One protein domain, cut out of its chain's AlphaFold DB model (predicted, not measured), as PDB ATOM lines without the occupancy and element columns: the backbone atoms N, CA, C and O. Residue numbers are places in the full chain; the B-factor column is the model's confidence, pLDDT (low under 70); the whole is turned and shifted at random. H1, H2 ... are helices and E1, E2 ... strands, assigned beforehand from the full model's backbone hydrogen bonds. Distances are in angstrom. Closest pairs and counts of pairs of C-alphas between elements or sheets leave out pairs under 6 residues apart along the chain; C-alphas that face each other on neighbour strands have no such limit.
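AT A GLANCE: This is residues 137 to 281 of the 286 residues of a protein of candidate division WWE3 bacterium GW2011_GWA1_41_8 (UniProt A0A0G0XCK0). A four-stranded antiparallel sheet has a cluster of helices gathered along one of its edges, that of E4, while the small helix H6 sits by itself near the other edge, that of E1. H1 lies beside E4, with H3 and H4 packed on it; H2 packs on H3 away from the sheet, and H5 crosses H4. The printed part has 145 residues, with four named strands followed by six named helices, in the order E1 E2 E3 E4 H1 H2 H3 H4 H5 H6; the sheet's order is E1 - E2 - E3 - E4, and the class is mixed, helices and strands. The whole is compact, with a radius of gyration of the C-alphas of 15.9 A, and spans 44 by 35 by 30 A along its three main axes.

IN THESE COORDINATES: E1, residues 137 to 143, begins at C-alpha 137 at (117.189, 111.402, 73.373) and is 20.3 A long from first to last C-alpha. E2, residues 150 to 157, is the longest strand, at 22.2 A. E3 is residues 164 to 168, 13.8 A, and E4 is residues 174 to 178, 13.6 A. The shorter helices H1, residues 186 to 192, H2, residues 198 to 204, and H3, residues 216 to 223, come next. H4, residues 229 to 240, is 16.5 A long and begins at C-alpha 229 at (108.133, 112.759, 49.590). H5, residues 248 to 259, is 16.6 A long. H6, residues 274 to 279, ends at C-alpha 279 at (112.327, 110.307, 77.847).

HOW THE PARTS SIT: The four strands form a meander, each strand the antiparallel neighbour of the one before. E1 and E2 are a hairpin at 157 degrees between their directions, with N 140 and O 153 within hydrogen-bond range at 2.8 A. E2 and E3 are a hairpin at 173 degrees, with N 166 and O 154 at 2.8 A. E3 and E4 are a hairpin at 159 degrees, with N 167 and O 175 at 2.9 A. From edge to edge the strands' lines turn by 50 degrees. Residues 175 to 176 of E4 also pair, antiparallel, with residues 184 to 185. H1 is on the sheet at a height over the sheet of 7.0 A, beside the strands and over none of them; its closest C-alphas to E4 are those of Ala 186 and Ala 176, 4.8 A apart. H1 touches H4 at a steep tilt of 62 degrees, opposite ways, closest at the C-alphas of Ala 192 and Arg 229, 4.9 A. H1 touches H3, closest at the C-alphas of Thr 187 and Leu 221, 6.3 A, only just about perpendicular at 71 degrees. H3 only grazes the sheet, with the C-alphas of Thr 220 and Ile 174 5.9 A apart. H2 and H3 are a helical hairpin that only just touch, with 3 pairs of C-alphas within 8 A, the closest those of Leu 202 and Ile 217 at 7.0 A; their tilt is a shallow 16 degrees. H4 only grazes the sheet with residues 236 to 240. H4 touches H5, closest at the C-alphas of Tyr 237 and Ala 251, 5.5 A, only just about perpendicular at 71 degrees. H2 and H5 are not on the sheet. H6 only grazes it, with the C-alphas of Phe 276 and Val 137 6.0 A apart, and touches no helix. In H1, H2, H3, H4, H5 and H6 every O i to N i+4 pair is within hydrogen-bond range.

THE WHOLE: The two C-alphas farthest apart are those of Ser 146 and Ser 265, 48.6 A. The printed part has no cut. The links H2 to H3, 11 residues, and H5 to H6, residues 260 to 273, are long. The mean pLDDT of the printed part is 83.0; residues 259 to 281 are under 70, and H6 has a mean of 51.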
ATOM      1  N   VAL A 137     117.396 110.046  73.887       87.31
ATOM      2  CA  VAL A 137     117.189 111.402  73.373       87.31
ATOM      3  C   VAL A 137     117.820 112.413  74.321       87.31
ATOM      4  O   VAL A 137     117.480 112.487  75.497       87.31
ATOM      5  N   TYR A 138     118.731 113.225  73.797       90.38
ATOM      6  CA  TYR A 138     119.448 114.237  74.561       90.38
ATOM      7  C   TYR A 138     119.078 115.630  74.084       90.38
ATOM      8  O   TYR A 138     119.318 115.986  72.931       90.38
ATOM      9  N   PHE A 139     118.583 116.452  75.002       94.38
ATOM     10  CA  PHE A 139     118.369 117.872  74.762       94.38
ATOM     11  C   PHE A 139     119.526 118.678  75.346       94.38
ATOM     12  O   PHE A 139     119.961 118.465  76.477       94.38
ATOM     13  N   SER A 140     120.039 119.620  74.567       94.50
ATOM     14  CA  SER A 140     121.061 120.571  75.002       94.50
ATOM     15  C   SER A 140     120.702 121.970  74.517       94.50
ATOM     16  O   SER A 140     119.973 122.132  73.540       94.50
ATOM     17  N   GLY A 141     121.185 122.994  75.214       94.56
ATOM     18  CA  GLY A 141     120.962 124.391  74.859       94.56
ATOM     19  C   GLY A 141     122.252 125.176  75.019       94.56
ATOM     20  O   GLY A 141     122.925 125.043  76.037       94.56
ATOM     21  N   ASN A 142     122.603 125.978  74.017       93.44
ATOM     22  CA  ASN A 142     123.754 126.873  74.076       93.44
ATOM     23  C   ASN A 142     123.302 128.307  73.820       93.44
ATOM     24  O   ASN A 142     122.493 128.559  72.926       93.44
ATOM     25  N   VAL A 143     123.837 129.249  74.595       92.88
ATOM     26  CA  VAL A 143     123.581 130.673  74.370       92.88
ATOM     27  C   VAL A 143     124.361 131.117  73.145       92.88
ATOM     28  O   VAL A 143     125.585 131.008  73.075       92.88
ATOM     29  N   ASP A 144     123.634 131.629  72.170       91.31
ATOM     30  CA  ASP A 144     124.213 132.195  70.981       91.31
ATOM     31  C   ASP A 144     124.751 133.602  71.260       91.31
ATOM     32  O   ASP A 144     123.985 134.526  71.511       91.31
ATOM     33  N   LEU A 145     126.070 133.788  71.174       90.25
ATOM     34  CA  LEU A 145     126.728 135.054  71.533       90.25
ATOM     35  C   LEU A 145     126.250 136.264  70.715       90.25
ATOM     36  O   LEU A 145     126.327 137.390  71.189       90.25
ATOM     37  N   SER A 146     125.782 136.046  69.481       89.31
ATOM     38  CA  SER A 146     125.372 137.136  68.591       89.31
ATOM     39  C   SER A 146     123.943 137.600  68.847       89.31
ATOM     40  O   SER A 146     123.672 138.791  68.740       89.31
ATOM     41  N   SER A 147     123.025 136.669  69.107       86.69
ATOM     42  CA  SER A 147     121.609 136.979  69.335       86.69
ATOM     43  C   SER A 147     121.235 137.051  70.816       86.69
ATOM     44  O   SER A 147     120.158 137.536  71.144       86.69
ATOM     45  N   GLY A 148     122.090 136.542  71.709       88.44
ATOM     46  CA  GLY A 148     121.803 136.372  73.135       88.44
ATOM     47  C   GLY A 148     120.768 135.282  73.439       88.44
ATOM     48  O   GLY A 148     120.426 135.075  74.600       88.44
ATOM     49  N   ARG A 149     120.254 134.580  72.419       89.12
ATOM     50  CA  ARG A 149     119.192 133.575  72.558       89.12
ATOM     51  C   ARG A 149     119.768 132.205  72.887       89.12
ATOM     52  O   ARG A 149     120.833 131.836  72.400       89.12
ATOM     53  N   MET A 150     119.033 131.422  73.672       91.06
ATOM     54  CA  MET A 150     119.353 130.013  73.880       91.06
ATOM     55  C   MET A 150     118.888 129.209  72.661       91.06
ATOM     56  O   MET A 150     117.697 129.139  72.374       91.06
ATOM     57  N   LEU A 151     119.834 128.635  71.921       93.62
ATOM     58  CA  LEU A 151     119.548 127.738  70.807       93.62
ATOM     59  C   LEU A 151     119.604 126.300  71.298       93.62
ATOM     60  O   LEU A 151     120.613 125.867  71.863       93.62
ATOM     61  N   HIS A 152     118.518 125.569  71.067       94.50
ATOM     62  CA  HIS A 152     118.389 124.185  71.491       94.50
ATOM     63  C   HIS A 152     118.792 123.210  70.381       94.50
ATOM     64  O   HIS A 152     118.602 123.459  69.186       94.50
ATOM     65  N   LYS A 153     119.346 122.079  70.809       95.00
ATOM     66  CA  LYS A 153     119.690 120.922  69.990       95.00
ATOM     67  C   LYS A 153     119.115 119.667  70.640       95.00
ATOM     68  O   LYS A 153     119.239 119.488  71.850       95.00
ATOM     69  N   CYS A 154     118.541 118.799  69.822       94.38
ATOM     70  CA  CYS A 154     118.117 117.453  70.172       94.38
ATOM     71  C   CYS A 154     119.023 116.444  69.449       94.38
ATOM     72  O   CYS A 154     119.291 116.590  68.257       94.38
ATOM     73  N   GLU A 155     119.522 115.441  70.163       91.44
ATOM     74  CA  GLU A 155     120.287 114.324  69.608       91.44
ATOM     75  C   GLU A 155     119.591 113.014  69.965       91.44
ATOM     76  O   GLU A 155     119.471 112.681  71.141       91.44
ATOM     77  N   VAL A 156     119.178 112.257  68.956       88.75
ATOM     78  CA  VAL A 156     118.660 110.901  69.109       88.75
ATOM     79  C   VAL A 156     119.794 109.927  68.817       88.75
ATOM     80  O   VAL A 156     120.321 109.873  67.701       88.75
ATOM     81  N   ARG A 157     120.196 109.185  69.847       86.38
ATOM     82  CA  ARG A 157     121.319 108.247  69.812       86.38
ATOM     83  C   ARG A 157     120.793 106.825  69.969       86.38
ATOM     84  O   ARG A 157     120.477 106.449  71.096       86.38
ATOM     85  N   PRO A 158     120.682 106.045  68.888       80.00
ATOM     86  CA  PRO A 158     120.268 104.654  69.005       80.00
ATOM     87  C   PRO A 158     121.408 103.770  69.543       80.00
ATOM     88  O   PRO A 158     122.574 104.174  69.519       80.00
ATOM     89  N   MET A 159     121.067 102.562  70.013       75.31
ATOM     90  CA  MET A 159     122.055 101.508  70.318       75.31
ATOM     91  C   MET A 159     122.795 101.086  69.048       75.31
ATOM     92  O   MET A 159     124.023 101.030  69.024       75.31
ATOM     93  N   HIS A 160     122.030 100.853  67.982       73.31
ATOM     94  CA  HIS A 160     122.509 100.451  66.669       73.31
ATOM     95  C   HIS A 160     121.867 101.333  65.593       73.31
ATOM     96  O   HIS A 160     120.709 101.726  65.709       73.31
ATOM     97  N   GLY A 161     122.614 101.651  64.538       75.38
ATOM     98  CA  GLY A 161     122.121 102.458  63.419       75.38
ATOM     99  C   GLY A 161     122.512 103.934  63.486       75.38
ATOM    100  O   GLY A 161     123.485 104.318  64.142       75.38
ATOM    101  N   SER A 162     121.776 104.755  62.739       82.50
ATOM    102  CA  SER A 162     122.172 106.128  62.435       82.50
ATOM    103  C   SER A 162     121.744 107.142  63.491       82.50
ATOM    104  O   SER A 162     120.629 107.119  64.010       82.50
ATOM    105  N   TRP A 163     122.630 108.091  63.783       88.50
ATOM    106  CA  TRP A 163     122.355 109.174  64.727       88.50
ATOM    107  C   TRP A 163     121.545 110.272  64.048       88.50
ATOM    108  O   TRP A 163     121.919 110.746  62.970       88.50
ATOM    109  N   LEU A 164     120.489 110.739  64.715       90.88
ATOM    110  CA  LEU A 164     119.693 111.874  64.255       90.88
ATOM    111  C   LEU A 164     119.943 113.078  65.155       90.88
ATOM    112  O   LEU A 164     119.892 112.987  66.378       90.88
ATOM    113  N   GLU A 165     120.200 114.231  64.554       93.56
ATOM    114  CA  GLU A 165     120.371 115.485  65.279       93.56
ATOM    115  C   GLU A 165     119.430 116.542  64.709       93.56
ATOM    116  O   GLU A 165     119.409 116.769  63.499       93.56
ATOM    117  N   PHE A 166     118.707 117.236  65.583       95.50
ATOM    118  CA  PHE A 166     117.891 118.397  65.244       95.50
ATOM    119  C   PHE A 166     118.449 119.623  65.957       95.50
ATOM    120  O   PHE A 166     118.710 119.588  67.157       95.50
ATOM    121  N   GLU A 167     118.649 120.720  65.239       95.38
ATOM    122  CA  GLU A 167     119.173 121.965  65.803       95.38
ATOM    123  C   GLU A 167     118.369 123.170  65.322       95.38
ATOM    124  O   GLU A 167     118.041 123.298  64.138       95.38
ATOM    125  N   ILE A 168     118.088 124.082  66.251       94.50
ATOM    126  CA  ILE A 168     117.451 125.361  65.952       94.50
ATOM    127  C   ILE A 168     118.541 126.370  65.594       94.50
ATOM    128  O   ILE A 168     119.458 126.648  66.369       94.50
ATOM    129  N   SER A 169     118.443 126.928  64.393       91.88
ATOM    130  CA  SER A 169     119.321 127.999  63.927       91.88
ATOM    131  C   SER A 169     118.836 129.370  64.407       91.88
ATOM    132  O   SER A 169     117.656 129.566  64.676       91.88
ATOM    133  N   ARG A 170     119.728 130.370  64.392       90.81
ATOM    134  CA  ARG A 170     119.422 131.776  64.745       90.81
ATOM    135  C   ARG A 170     118.243 132.384  63.974       90.81
ATOM    136  O   ARG A 170     117.584 133.283  64.480       90.81
ATOM    137  N   ASN A 171     117.988 131.893  62.761       90.88
ATOM    138  CA  ASN A 171     116.918 132.369  61.882       90.88
ATOM    139  C   ASN A 171     115.582 131.636  62.119       90.88
ATOM    140  O   ASN A 171     114.726 131.658  61.242       90.88
ATOM    141  N   ASP A 172     115.433 130.954  63.258       92.19
ATOM    142  CA  ASP A 172     114.288 130.107  63.633       92.19
ATOM    143  C   ASP A 172     114.014 128.962  62.646       92.19
ATOM    144  O   ASP A 172     112.890 128.512  62.481       92.19
ATOM    145  N   VAL A 173     115.061 128.469  61.979       94.38
ATOM    146  CA  VAL A 173     114.972 127.291  61.107       94.38
ATOM    147  C   VAL A 173     115.433 126.068  61.881       94.38
ATOM    148  O   VAL A 173     116.539 126.075  62.433       94.38
ATOM    149  N   ILE A 174     114.633 125.006  61.846       95.69
ATOM    150  CA  ILE A 174     114.995 123.696  62.380       95.69
ATOM    151  C   ILE A 174     115.706 122.903  61.284       95.69
ATOM    152  O   ILE A 174     115.142 122.611  60.226       95.69
ATOM    153  N   ALA A 175     116.962 122.555  61.535       95.56
ATOM    154  CA  ALA A 175     117.739 121.698  60.653       95.56
ATOM    155  C   ALA A 175     117.860 120.296  61.251       95.56
ATOM    156  O   ALA A 175     118.115 120.156  62.446       95.56
ATOM    157  N   ALA A 176     117.724 119.280  60.406       94.62
ATOM    158  CA  ALA A 176     117.998 117.889  60.730       94.62
ATOM    159  C   ALA A 176     119.340 117.451  60.124       94.62
ATOM    160  O   ALA A 176     119.776 117.947  59.076       94.62
ATOM    161  N   ARG A 177     120.013 116.517  60.788       93.19
ATOM    162  CA  ARG A 177     121.283 115.933  60.358       93.19
ATOM    163  C   ARG A 177     121.299 114.445  60.692       93.19
ATOM    164  O   ARG A 177     121.033 114.078  61.828       93.19
ATOM    165  N   ILE A 178     121.676 113.622  59.718       90.88
ATOM    166  CA  ILE A 178     121.849 112.170  59.869       90.88
ATOM    167  C   ILE A 178     123.356 111.870  59.889       90.88
ATOM    168  O   ILE A 178     124.091 112.419  59.065       90.88
ATOM    169  N   ASP A 179     123.842 111.075  60.847       87.81
ATOM    170  CA  ASP A 179     125.245 110.622  60.975       87.81
ATOM    171  C   ASP A 179     126.301 111.721  60.820       87.81
ATOM    172  O   ASP A 179     127.337 111.565  60.166       87.81
ATOM    173  N   ARG A 180     126.027 112.889  61.407       87.00
ATOM    174  CA  ARG A 180     126.912 114.062  61.339       87.00
ATOM    175  C   ARG A 180     127.224 114.535  59.901       87.00
ATOM    176  O   ARG A 180     128.221 115.223  59.680       87.00
ATOM    177  N   ARG A 181     126.369 114.211  58.922       89.56
ATOM    178  CA  ARG A 181     126.485 114.644  57.516       89.56
ATOM    179  C   ARG A 181     125.959 116.075  57.305       89.56
ATOM    180  O   ARG A 181     125.878 116.881  58.233       89.56
ATOM    181  N   ARG A 182     125.676 116.455  56.053       91.94
ATOM    182  CA  ARG A 182     125.176 117.801  55.719       91.94
ATOM    183  C   ARG A 182     123.761 118.005  56.274       91.94
ATOM    184  O   ARG A 182     122.969 117.073  56.309       91.94
ATOM    185  N   LYS A 183     123.461 119.241  56.685       94.44
ATOM    186  CA  LYS A 183     122.141 119.627  57.203       94.44
ATOM    187  C   LYS A 183     121.086 119.583  56.091       94.44
ATOM    188  O   LYS A 183     121.353 120.055  54.983       94.44
ATOM    189  N   VAL A 184     119.901 119.096  56.433       94.38
ATOM    190  CA  VAL A 184     118.651 119.232  55.669       94.38
ATOM    191  C   VAL A 184     117.629 119.988  56.519       94.38
ATOM    192  O   VAL A 184     117.804 120.097  57.734       94.38
ATOM    193  N   SER A 185     116.585 120.549  55.915       95.69
ATOM    194  CA  SER A 185     115.481 121.119  56.697       95.69
ATOM    195  C   SER A 185     114.746 119.993  57.429       95.69
ATOM    196  O   SER A 185     114.585 118.900  56.886       95.69
ATOM    197  N   ALA A 186     114.295 120.234  58.662       94.50
ATOM    198  CA  ALA A 186     113.564 119.212  59.418       94.50
ATOM    199  C   ALA A 186     112.252 118.803  58.727       94.50
ATOM    200  O   ALA A 186     111.852 117.646  58.792       94.50
ATOM    201  N   THR A 187     111.622 119.718  57.992       94.38
ATOM    202  CA  THR A 187     110.427 119.437  57.184       94.38
ATOM    203  C   THR A 187     110.722 118.513  56.006       94.38
ATOM    204  O   THR A 187     109.916 117.634  55.734       94.38
ATOM    205  N   THR A 188     111.902 118.609  55.377       94.12
ATOM    206  CA  THR A 188     112.349 117.639  54.360       94.12
ATOM    207  C   THR A 188     112.389 116.231  54.959       94.12
ATOM    208  O   THR A 188     111.932 115.274  54.345       94.12
ATOM    209  N   PHE A 189     112.877 116.098  56.194       91.88
ATOM    210  CA  PHE A 189     112.875 114.817  56.901       91.88
ATOM    211  C   PHE A 189     111.448 114.318  57.207       91.88
ATOM    212  O   PHE A 189     111.156 113.149  56.979       91.88
ATOM    213  N   LEU A 190     110.532 115.198  57.634       91.56
ATOM    214  CA  LEU A 190     109.119 114.848  57.864       91.56
ATOM    215  C   LEU A 190     108.390 114.397  56.588       91.56
ATOM    216  O   LEU A 190     107.626 113.433  56.627       91.56
ATOM    217  N   ARG A 191     108.660 115.041  55.448       91.81
ATOM    218  CA  ARG A 191     108.111 114.623  54.148       91.81
ATOM    219  C   ARG A 191     108.618 113.251  53.734       91.81
ATOM    220  O   ARG A 191     107.840 112.448  53.233       91.81
ATOM    221  N   ALA A 192     109.899 112.961  53.972       89.94
ATOM    222  CA  ALA A 192     110.467 111.642  53.704       89.94
ATOM    223  C   ALA A 192     109.791 110.535  54.542       89.94
ATOM    224  O   ALA A 192     109.592 109.430  54.038       89.94
ATOM    225  N   LEU A 193     109.364 110.860  55.771       87.38
ATOM    226  CA  LEU A 193     108.578 109.978  56.649       87.38
ATOM    227  C   LEU A 193     107.104 109.810  56.231       87.38
ATOM    228  O   LEU A 193     106.429 108.945  56.779       87.38
ATOM    229  N   GLY A 194     106.600 110.607  55.282       84.88
ATOM    230  CA  GLY A 194     105.241 110.482  54.742       84.88
ATOM    231  C   GLY A 194     104.280 111.625  55.074       84.88
ATOM    232  O   GLY A 194     103.156 111.609  54.581       84.88
ATOM    233  N   VAL A 195     104.694 112.639  55.846       88.81
ATOM    234  CA  VAL A 195     103.868 113.840  56.086       88.81
ATOM    235  C   VAL A 195     104.172 114.870  55.002       88.81
ATOM    236  O   VAL A 195     105.082 115.691  55.135       88.81
ATOM    237  N   GLU A 196     103.458 114.784  53.881       86.38
ATOM    238  CA  GLU A 196     103.817 115.522  52.667       86.38
ATOM    239  C   GLU A 196     103.256 116.939  52.602       86.38
ATOM    240  O   GLU A 196     103.919 117.809  52.048       86.38
ATOM    241  N   SER A 197     102.057 117.199  53.131       89.94
ATOM    242  CA  SER A 197     101.398 118.498  52.947       89.94
ATOM    243  C   SER A 197     101.890 119.547  53.946       89.94
ATOM    244  O   SER A 197     101.936 119.300  55.151       89.94
ATOM    245  N   ASP A 198     102.177 120.762  53.462       91.00
ATOM    246  CA  ASP A 198     102.536 121.912  54.308       91.00
ATOM    247  C   ASP A 198     101.439 122.179  55.357       91.00
ATOM    248  O   ASP A 198     101.738 122.463  56.516       91.00
ATOM    249  N   GLU A 199     100.166 122.033  54.973       90.38
ATOM    250  CA  GLU A 199      99.014 122.211  55.866       90.38
ATOM    251  C   GLU A 199      98.966 121.145  56.962       90.38
ATOM    252  O   GLU A 199      98.634 121.439  58.111       90.38
ATOM    253  N   GLU A 200      99.316 119.909  56.610       89.50
ATOM    254  CA  GLU A 200      99.335 118.787  57.536       89.50
ATOM    255  C   GLU A 200     100.462 118.953  58.560       89.50
ATOM    256  O   GLU A 200     100.210 118.868  59.763       89.50
ATOM    257  N   ILE A 201     101.670 119.308  58.107       90.12
ATOM    258  CA  ILE A 201     102.804 119.629  58.985       90.12
ATOM    259  C   ILE A 201     102.432 120.776  59.935       90.12
ATOM    260  O   ILE A 201     102.625 120.668  61.147       90.12
ATOM    261  N   LEU A 202     101.853 121.867  59.424       90.81
ATOM    262  CA  LEU A 202     101.431 122.998  60.259       90.81
ATOM    263  C   LEU A 202     100.367 122.599  61.286       90.81
ATOM    264  O   LEU A 202     100.400 123.075  62.420       90.81
ATOM    265  N   LYS A 203      99.437 121.714  60.913       89.81
ATOM    266  CA  LYS A 203      98.415 121.197  61.825       89.81
ATOM    267  C   LYS A 203      99.029 120.333  62.927       89.81
ATOM    268  O   LYS A 203      98.644 120.505  64.079       89.81
ATOM    269  N   PHE A 204      99.980 119.460  62.593       87.94
ATOM    270  CA  PHE A 204     100.663 118.599  63.567       87.94
ATOM    271  C   PHE A 204     101.406 119.394  64.641       87.94
ATOM    272  O   PHE A 204     101.380 119.017  65.810       87.94
ATOM    273  N   PHE A 205     102.034 120.509  64.266       89.62
ATOM    274  CA  PHE A 205     102.829 121.318  65.194       89.62
ATOM    275  C   PHE A 205     102.095 122.529  65.774       89.62
ATOM    276  O   PHE A 205     102.703 123.313  66.500       89.62
ATOM    277  N   LYS A 206     100.795 122.684  65.504       87.19
ATOM    278  CA  LYS A 206     100.016 123.855  65.930       87.19
ATOM    279  C   LYS A 206     100.047 124.082  67.446       87.19
ATOM    280  O   LYS A 206     100.135 125.224  67.884       87.19
ATOM    281  N   ASP A 207     100.006 123.003  68.223       86.25
ATOM    282  CA  ASP A 207     100.000 123.061  69.690       86.25
ATOM    283  C   ASP A 207     101.419 123.133  70.291       86.25
ATOM    284  O   ASP A 207     101.570 123.255  71.503       86.25
ATOM    285  N   PHE A 208     102.465 123.077  69.457       84.75
ATOM    286  CA  PHE A 208     103.869 123.108  69.883       84.75
ATOM    287  C   PHE A 208     104.596 124.395  69.448       84.75
ATOM    288  O   PHE A 208     105.434 124.902  70.192       84.75
ATOM    289  N   ASP A 209     104.267 124.957  68.279       85.62
ATOM    290  CA  ASP A 209     104.839 126.203  67.739       85.62
ATOM    291  C   ASP A 209     103.967 127.417  68.122       85.62
ATOM    292  O   ASP A 209     103.313 128.041  67.286       85.62
ATOM    293  N   ILE A 210     103.893 127.703  69.429       85.50
ATOM    294  CA  ILE A 210     102.968 128.702  70.005       85.50
ATOM    295  C   ILE A 210     103.584 130.117  70.059       85.50
ATOM    296  O   ILE A 210     102.868 131.099  70.258       85.50
ATOM    297  N   ASP A 211     104.903 130.257  69.896       83.44
ATOM    298  CA  ASP A 211     105.584 131.544  70.074       83.44
ATOM    299  C   ASP A 211     105.179 132.551  68.972       83.44
ATOM    300  O   ASP A 211     105.467 132.335  67.789       83.44
ATOM    301  N   PRO A 212     104.538 133.687  69.322       80.50
ATOM    302  CA  PRO A 212     104.096 134.672  68.336       80.50
ATOM    303  C   PRO A 212     105.257 135.389  67.631       80.50
ATOM    304  O   PRO A 212     105.071 135.899  66.525       80.50
ATOM    305  N   ASN A 213     106.447 135.432  68.238       83.12
ATOM    306  CA  ASN A 213     107.631 136.089  67.678       83.12
ATOM    307  C   ASN A 213     108.519 135.116  66.888       83.12
ATOM    308  O   ASN A 213     109.245 135.537  65.981       83.12
ATOM    309  N   HIS A 214     108.457 133.822  67.209       84.38
ATOM    310  CA  HIS A 214     109.324 132.790  66.645       84.38
ATOM    311  C   HIS A 214     108.522 131.593  66.133       84.38
ATOM    312  O   HIS A 214     108.401 130.585  66.811       84.38
ATOM    313  N   GLN A 215     108.034 131.695  64.895       90.31
ATOM    314  CA  GLN A 215     107.376 130.583  64.202       90.31
ATOM    315  C   GLN A 215     108.414 129.671  63.541       90.31
ATOM    316  O   GLN A 215     108.877 129.951  62.426       90.31
ATOM    317  N   TYR A 216     108.808 128.597  64.223       92.50
ATOM    318  CA  TYR A 216     109.901 127.732  63.771       92.50
ATOM    319  C   TYR A 216     109.511 126.872  62.567       92.50
ATOM    320  O   TYR A 216     110.277 126.741  61.605       92.50
ATOM    321  N   ILE A 217     108.312 126.286  62.585       93.12
ATOM    322  CA  ILE A 217     107.875 125.350  61.541       93.12
ATOM    323  C   ILE A 217     107.611 126.098  60.244       93.12
ATOM    324  O   ILE A 217     108.082 125.682  59.185       93.12
ATOM    325  N   LYS A 218     106.955 127.258  60.328       92.12
ATOM    326  CA  LYS A 218     106.681 128.099  59.160       92.12
ATOM    327  C   LYS A 218     107.969 128.550  58.463       92.12
ATOM    328  O   LYS A 218     108.106 128.343  57.260       92.12
ATOM    329  N   LYS A 219     108.949 129.079  59.207       93.62
ATOM    330  CA  LYS A 219     110.242 129.480  58.618       93.62
ATOM    331  C   LYS A 219     111.042 128.294  58.085       93.62
ATOM    332  O   LYS A 219     111.800 128.438  57.125       93.62
ATOM    333  N   THR A 220     110.880 127.114  58.682       94.94
ATOM    334  CA  THR A 220     111.504 125.887  58.175       94.94
ATOM    335  C   THR A 220     110.879 125.453  56.846       94.94
ATOM    336  O   THR A 220     111.630 125.160  55.919       94.94
ATOM    337  N   LEU A 221     109.546 125.506  56.712       93.75
ATOM    338  CA  LEU A 221     108.824 125.232  55.461       93.75
ATOM    339  C   LEU A 221     109.169 126.231  54.349       93.75
ATOM    340  O   LEU A 221     109.312 125.832  53.197       93.75
ATOM    341  N   GLU A 222     109.345 127.514  54.680       93.12
ATOM    342  CA  GLU A 222     109.763 128.550  53.720       93.12
ATOM    343  C   GLU A 222     111.170 128.295  53.154       93.12
ATOM    344  O   GLU A 222     111.456 128.644  52.009       93.12
ATOM    345  N   LYS A 223     112.056 127.681  53.948       93.12
ATOM    346  CA  LYS A 223     113.430 127.350  53.543       93.12
ATOM    347  C   LYS A 223     113.570 125.939  52.959       93.12
ATOM    348  O   LYS A 223     114.627 125.609  52.424       93.12
ATOM    349  N   ASP A 224     112.550 125.101  53.096       93.31
ATOM    350  CA  ASP A 224     112.519 123.748  52.552       93.31
ATOM    351  C   ASP A 224     112.469 123.791  51.016       93.31
ATOM    352  O   ASP A 224     111.509 124.325  50.455       93.31
ATOM    353  N   PRO A 225     113.476 123.244  50.310       91.56
ATOM    354  CA  PRO A 225     113.455 123.202  48.852       91.56
ATOM    355  C   PRO A 225     112.503 122.131  48.297       91.56
ATOM    356  O   PRO A 225     112.323 122.075  47.084       91.56
ATOM    357  N   THR A 226     111.937 121.267  49.146       93.38
ATOM    358  CA  THR A 226     111.153 120.094  48.731       93.38
ATOM    359  C   THR A 226     109.662 120.283  48.987       93.38
ATOM    360  O   THR A 226     109.270 120.924  49.967       93.38
ATOM    361  N   LYS A 227     108.823 119.727  48.102       90.44
ATOM    362  CA  LYS A 227     107.352 119.784  48.214       90.44
ATOM    363  C   LYS A 227     106.665 118.419  48.200       90.44
ATOM    364  O   LYS A 227     105.483 118.350  48.515       90.44
ATOM    365  N   SER A 228     107.389 117.349  47.887       91.81
ATOM    366  CA  SER A 228     106.878 115.971  47.880       91.81
ATOM    367  C   SER A 228     107.814 115.013  48.617       91.81
ATOM    368  O   SER A 228     109.000 115.313  48.800       91.81
ATOM    369  N   ARG A 229     107.309 113.830  48.992       91.75
ATOM    370  CA  ARG A 229     108.133 112.759  49.590       91.75
ATOM    371  C   ARG A 229     109.288 112.340  48.681       91.75
ATOM    372  O   ARG A 229     110.414 112.193  49.144       91.75
ATOM    373  N   HIS A 230     109.036 112.218  47.381       91.94
ATOM    374  CA  HIS A 230     110.046 111.820  46.397       91.94
ATOM    375  C   HIS A 230     111.213 112.816  46.330       91.94
ATOM    376  O   HIS A 230     112.378 112.423  46.376       91.94
ATOM    377  N   GLU A 231     110.916 114.117  46.269       92.56
ATOM    378  CA  GLU A 231     111.946 115.162  46.283       92.56
ATOM    379  C   GLU A 231     112.726 115.181  47.599       92.56
ATOM    380  O   GLU A 231     113.945 115.355  47.588       92.56
ATOM    381  N   ALA A 232     112.037 114.964  48.722       93.25
ATOM    382  CA  ALA A 232     112.654 114.874  50.036       93.25
ATOM    383  C   ALA A 232     113.651 113.712  50.142       93.25
ATOM    384  O   ALA A 232     114.790 113.923  50.572       93.25
ATOM    385  N   LEU A 233     113.268 112.517  49.684       92.62
ATOM    386  CA  LEU A 233     114.148 111.345  49.645       92.62
ATOM    387  C   LEU A 233     115.389 111.603  48.780       92.62
ATOM    388  O   LEU A 233     116.513 111.324  49.202       92.62
ATOM    389  N   LEU A 234     115.213 112.207  47.601       93.06
ATOM    390  CA  LEU A 234     116.326 112.544  46.710       93.06
ATOM    391  C   LEU A 234     117.265 113.596  47.316       93.06
ATOM    392  O   LEU A 234     118.485 113.483  47.175       93.06
ATOM    393  N   GLU A 235     116.728 114.613  47.995       92.25
ATOM    394  CA  GLU A 235     117.546 115.631  48.659       92.25
ATOM    395  C   GLU A 235     118.364 115.018  49.802       92.25
ATOM    396  O   GLU A 235     119.574 115.253  49.883       92.25
ATOM    397  N   ILE A 236     117.750 114.170  50.635       91.75
ATOM    398  CA  ILE A 236     118.449 113.434  51.700       91.75
ATOM    399  C   ILE A 236     119.547 112.544  51.099       91.75
ATOM    400  O   ILE A 236     120.698 112.614  51.541       91.75
ATOM    401  N   TYR A 237     119.240 111.787  50.041       92.00
ATOM    402  CA  TYR A 237     120.210 110.931  49.353       92.00
ATOM    403  C   TYR A 237     121.427 111.719  48.858       92.00
ATOM    404  O   TYR A 237     122.569 111.353  49.143       92.00
ATOM    405  N   ARG A 238     121.204 112.866  48.198       91.50
ATOM    406  CA  ARG A 238     122.278 113.748  47.701       91.50
ATOM    407  C   ARG A 238     123.174 114.283  48.818       91.50
ATOM    408  O   ARG A 238     124.370 114.485  48.599       91.50
ATOM    409  N   LYS A 239     122.622 114.551  50.008       90.94
ATOM    410  CA  LYS A 239     123.417 115.002  51.168       90.94
ATOM    411  C   LYS A 239     124.221 113.873  51.802       90.94
ATOM    412  O   LYS A 239     125.326 114.140  52.283       90.94
ATOM    413  N   MET A 240     123.675 112.659  51.819       87.88
ATOM    414  CA  MET A 240     124.327 111.480  52.390       87.88
ATOM    415  C   MET A 240     125.441 110.953  51.481       87.88
ATOM    416  O   MET A 240     126.542 110.679  51.963       87.88
ATOM    417  N   ARG A 241     125.185 110.870  50.170       89.62
ATOM    418  CA  ARG A 241     126.107 110.336  49.157       89.62
ATOM    419  C   ARG A 241     126.360 111.354  48.034       89.62
ATOM    420  O   ARG A 241     125.777 111.256  46.953       89.62
ATOM    421  N   PRO A 242     127.228 112.356  48.264       86.38
ATOM    422  CA  PRO A 242     127.549 113.341  47.239       86.38
ATOM    423  C   PRO A 242     128.338 112.680  46.098       86.38
ATOM    424  O   PRO A 242     129.491 112.302  46.287       86.38
ATOM    425  N   GLY A 243     127.729 112.568  44.916       82.69
ATOM    426  CA  GLY A 243     128.383 112.069  43.698       82.69
ATOM    427  C   GLY A 243     127.749 110.820  43.086       82.69
ATOM    428  O   GLY A 243     128.042 110.509  41.936       82.69
ATOM    429  N   GLU A 244     126.852 110.139  43.801       87.56
ATOM    430  CA  GLU A 244     126.052 109.056  43.223       87.56
ATOM    431  C   GLU A 244     124.796 109.618  42.532       87.56
ATOM    432  O   GLU A 244     124.201 110.583  43.029       87.56
ATOM    433  N   PRO A 245     124.366 109.044  41.391       86.88
ATOM    434  CA  PRO A 245     123.114 109.439  40.765       86.88
ATOM    435  C   PRO A 245     121.951 109.138  41.716       86.88
ATOM    436  O   PRO A 245     121.786 108.014  42.187       86.88
ATOM    437  N   ALA A 246     121.149 110.160  42.010       84.00
ATOM    438  CA  ALA A 246     120.005 110.035  42.900       84.00
ATOM    439  C   ALA A 246     118.840 109.377  42.144       84.00
ATOM    440  O   ALA A 246     118.122 110.044  41.399       84.00
ATOM    441  N   VAL A 247     118.699 108.062  42.314       90.69
ATOM    442  CA  VAL A 247     117.559 107.264  41.839       90.69
ATOM    443  C   VAL A 247     116.598 107.068  43.009       90.69
ATOM    444  O   VAL A 247     117.050 106.821  44.125       90.69
ATOM    445  N   ILE A 248     115.294 107.186  42.755       89.69
ATOM    446  CA  ILE A 248     114.245 107.139  43.787       89.69
ATOM    447  C   ILE A 248     114.312 105.829  44.579       89.69
ATOM    448  O   ILE A 248     114.452 105.882  45.794       89.69
ATOM    449  N   ASP A 249     114.339 104.684  43.896       88.81
ATOM    450  CA  ASP A 249     114.361 103.365  44.545       88.81
ATOM    451  C   ASP A 249     115.575 103.194  45.475       88.81
ATOM    452  O   ASP A 249     115.473 102.667  46.579       88.81
ATOM    453  N   ASN A 250     116.746 103.688  45.062       88.12
ATOM    454  CA  ASN A 250     117.948 103.646  45.897       88.12
ATOM    455  C   ASN A 250     117.839 104.590  47.100       88.12
ATOM    456  O   ASN A 250     118.370 104.288  48.168       88.12
ATOM    457  N   ALA A 251     117.187 105.740  46.923       89.62
ATOM    458  CA  ALA A 251     116.975 106.711  47.984       89.62
ATOM    459  C   ALA A 251     115.978 106.215  49.032       89.62
ATOM    460  O   ALA A 251     116.228 106.405  50.220       89.62
ATOM    461  N   GLU A 252     114.907 105.549  48.603       88.88
ATOM    462  CA  GLU A 252     113.920 104.933  49.489       88.88
ATOM    463  C   GLU A 252     114.547 103.781  50.278       88.88
ATOM    464  O   GLU A 252     114.578 103.849  51.504       88.88
ATOM    465  N   ASN A 253     115.207 102.832  49.601       86.38
ATOM    466  CA  ASN A 253     115.917 101.731  50.264       86.38
ATOM    467  C   ASN A 253     116.985 102.224  51.257       86.38
ATOM    468  O   ASN A 253     117.150 101.661  52.339       86.38
ATOM    469  N   LEU A 254     117.730 103.283  50.908       86.50
ATOM    470  CA  LEU A 254     118.708 103.874  51.823       86.50
ATOM    471  C   LEU A 254     118.016 104.493  53.040       86.50
ATOM    472  O   LEU A 254     118.476 104.299  54.159       86.50
ATOM    473  N   PHE A 255     116.959 105.276  52.829       86.19
ATOM    474  CA  PHE A 255     116.257 105.961  53.911       86.19
ATOM    475  C   PHE A 255     115.594 104.969  54.870       86.19
ATOM    476  O   PHE A 255     115.732 105.117  56.085       86.19
ATOM    477  N   GLU A 256     114.961 103.927  54.332       82.62
ATOM    478  CA  GLU A 256     114.382 102.838  55.115       82.62
ATOM    479  C   GLU A 256     115.457 102.090  55.903       82.62
ATOM    480  O   GLU A 256     115.334 101.962  57.117       82.62
ATOM    481  N   GLY A 257     116.575 101.722  55.270       78.31
ATOM    482  CA  GLY A 257     117.679 101.047  55.958       78.31
ATOM    483  C   GLY A 257     118.377 101.890  57.036       78.31
ATOM    484  O   GLY A 257     118.977 101.332  57.951       78.31
ATOM    485  N   LEU A 258     118.315 103.225  56.959       77.88
ATOM    486  CA  LEU A 258     118.896 104.118  57.974       77.88
ATOM    487  C   LEU A 258     118.013 104.255  59.223       77.88
ATOM    488  O   LEU A 258     118.541 104.456  60.317       77.88
ATOM    489  N   LEU A 259     116.686 104.207  59.064       69.19
ATOM    490  CA  LEU A 259     115.723 104.496  60.138       69.19
ATOM    491  C   LEU A 259     115.028 103.251  60.692       69.19
ATOM    492  O   LEU A 259     114.758 103.187  61.890       69.19
ATOM    493  N   PHE A 260     114.754 102.282  59.825       64.56
ATOM    494  CA  PHE A 260     113.967 101.084  60.092       64.56
ATOM    495  C   PHE A 260     114.810  99.840  59.823       64.56
ATOM    496  O   PHE A 260     114.429  98.976  59.039       64.56
ATOM    497  N   VAL A 261     115.982  99.750  60.465       53.03
ATOM    498  CA  VAL A 261     116.710  98.476  60.534       53.03
ATOM    499  C   VAL A 261     115.731  97.435  61.080       53.03
ATOM    500  O   VAL A 261     115.174  97.646  62.158       53.03
ATOM    501  N   ASP A 262     115.471  96.389  60.290       43.25
ATOM    502  CA  ASP A 262     114.452  95.370  60.539       43.25
ATOM    503  C   ASP A 262     114.403  94.958  62.021       43.25
ATOM    504  O   ASP A 262     115.333  94.360  62.560       43.25
ATOM    505  N   CYS A 263     113.268  95.229  62.672       39.91
ATOM    506  CA  CYS A 263     112.946  94.772  64.030       39.91
ATOM    507  C   CYS A 263     112.791  93.236  64.132       39.91
ATOM    508  O   CYS A 263     112.345  92.734  65.167       39.91
ATOM    509  N   SER A 264     113.085  92.472  63.074       41.06
ATOM    510  CA  SER A 264     112.708  91.059  62.944       41.06
ATOM    511  C   SER A 264     113.447  90.108  63.888       41.06
ATOM    512  O   SER A 264     112.990  88.984  64.079       41.06
ATOM    513  N   SER A 265     114.537  90.540  64.522       38.97
ATOM    514  CA  SER A 265     115.251  89.740  65.522       38.97
ATOM    515  C   SER A 265     115.844  90.615  66.629       38.97
ATOM    516  O   SER A 265     117.027  90.575  66.918       38.97
ATOM    517  N   SER A 266     114.992  91.403  67.293       36.88
ATOM    518  CA  SER A 266     115.301  92.089  68.566       36.88
ATOM    519  C   SER A 266     116.488  93.070  68.552       36.88
ATOM    520  O   SER A 266     117.091  93.312  69.592       36.88
ATOM    521  N   GLY A 267     116.786  93.695  67.413       37.19
ATOM    522  CA  GLY A 267     117.700  94.834  67.334       37.19
ATOM    523  C   GLY A 267     116.940  96.136  67.573       37.19
ATOM    524  O   GLY A 267     116.076  96.517  66.788       37.19
ATOM    525  N   ILE A 268     117.222  96.822  68.681       40.69
ATOM    526  CA  ILE A 268     116.564  98.077  69.069       40.69
ATOM    527  C   ILE A 268     116.822  99.156  68.002       40.69
ATOM    528  O   ILE A 268     117.870  99.805  67.995       40.69
ATOM    529  N   GLY A 269     115.844  99.368  67.118       41.12
ATOM    530  CA  GLY A 269     115.763 100.552  66.269       41.12
ATOM    531  C   GLY A 269     115.598 101.827  67.105       41.12
ATOM    532  O   GLY A 269     115.353 101.779  68.314       41.12
ATOM    533  N   VAL A 270     115.689 102.985  66.447       40.66
ATOM    534  CA  VAL A 270     115.643 104.334  67.055       40.66
ATOM    535  C   VAL A 270     114.462 104.535  68.029       40.66
ATOM    536  O   VAL A 270     114.541 105.392  68.900       40.66
ATOM    537  N   ALA A 271     113.400 103.727  67.927       40.41
ATOM    538  CA  ALA A 271     112.163 103.842  68.693       40.41
ATOM    539  C   ALA A 271     112.005 102.920  69.928       40.41
ATOM    540  O   ALA A 271     111.021 103.082  70.644       40.41
ATOM    541  N   CYS A 272     112.911 101.968  70.200       40.31
ATOM    542  CA  CYS A 272     112.629 100.880  71.164       40.31
ATOM    543  C   CYS A 272     113.508 100.824  72.428       40.31
ATOM    544  O   CYS A 272     113.363  99.885  73.209       40.31
ATOM    545  N   SER A 273     114.424 101.771  72.672       45.69
ATOM    546  CA  SER A 273     115.164 101.754  73.945       45.69
ATOM    547  C   SER A 273     114.267 102.244  75.086       45.69
ATOM    548  O   SER A 273     113.538 103.221  74.934       45.69
ATOM    549  N   VAL A 274     114.322 101.578  76.246       48.78
ATOM    550  CA  VAL A 274     113.529 101.949  77.439       48.78
ATOM    551  C   VAL A 274     113.719 103.429  77.782       48.78
ATOM    552  O   VAL A 274     112.750 104.137  78.025       48.78
ATOM    553  N   GLU A 275     114.949 103.934  77.666       47.66
ATOM    554  CA  GLU A 275     115.256 105.352  77.860       47.66
ATOM    555  C   GLU A 275     114.618 106.265  76.798       47.66
ATOM    556  O   GLU A 275     114.220 107.379  77.127       47.66
ATOM    557  N   PHE A 276     114.483 105.833  75.537       52.03
ATOM    558  CA  PHE A 276     113.776 106.596  74.497       52.03
ATOM    559  C   PHE A 276     112.288 106.735  74.836       52.03
ATOM    560  O   PHE A 276     111.729 107.829  74.753       52.03
ATOM    561  N   VAL A 277     111.675 105.643  75.295       53.25
ATOM    562  CA  VAL A 277     110.262 105.568  75.690       53.25
ATOM    563  C   VAL A 277     109.989 106.389  76.955       53.25
ATOM    564  O   VAL A 277     109.049 107.185  76.978       53.25
ATOM    565  N   GLU A 278     110.845 106.268  77.974       50.62
ATOM    566  CA  GLU A 278     110.764 107.051  79.213       50.62
ATOM    567  C   GLU A 278     110.999 108.546  78.960       50.62
ATOM    568  O   GLU A 278     110.224 109.379  79.433       50.62
ATOM    569  N   THR A 279     112.013 108.901  78.161       54.09
ATOM    570  CA  THR A 279     112.327 110.307  77.847       54.09
ATOM    571  C   THR A 279     111.202 110.973  77.061       54.09
ATOM    572  O   THR A 279     110.905 112.147  77.280       54.09
ATOM    573  N   LEU A 280     110.546 110.237  76.160       55.28
ATOM    574  CA  LEU A 280     109.415 110.747  75.383       55.28
ATOM    575  C   LEU A 280     108.064 110.595  76.097       55.28
ATOM    576  O   LEU A 280     107.050 111.014  75.545       55.28
ATOM    577  N   SER A 281     108.031 110.032  77.315       49.66
ATOM    578  CA  SER A 281     106.791 109.742  78.057       49.66
ATOM    579  C   SER A 281     105.766 108.947  77.233       49.66
ATOM    580  O   SER A 281     104.554 109.095  77.412       49.66
TER     581      SER A 281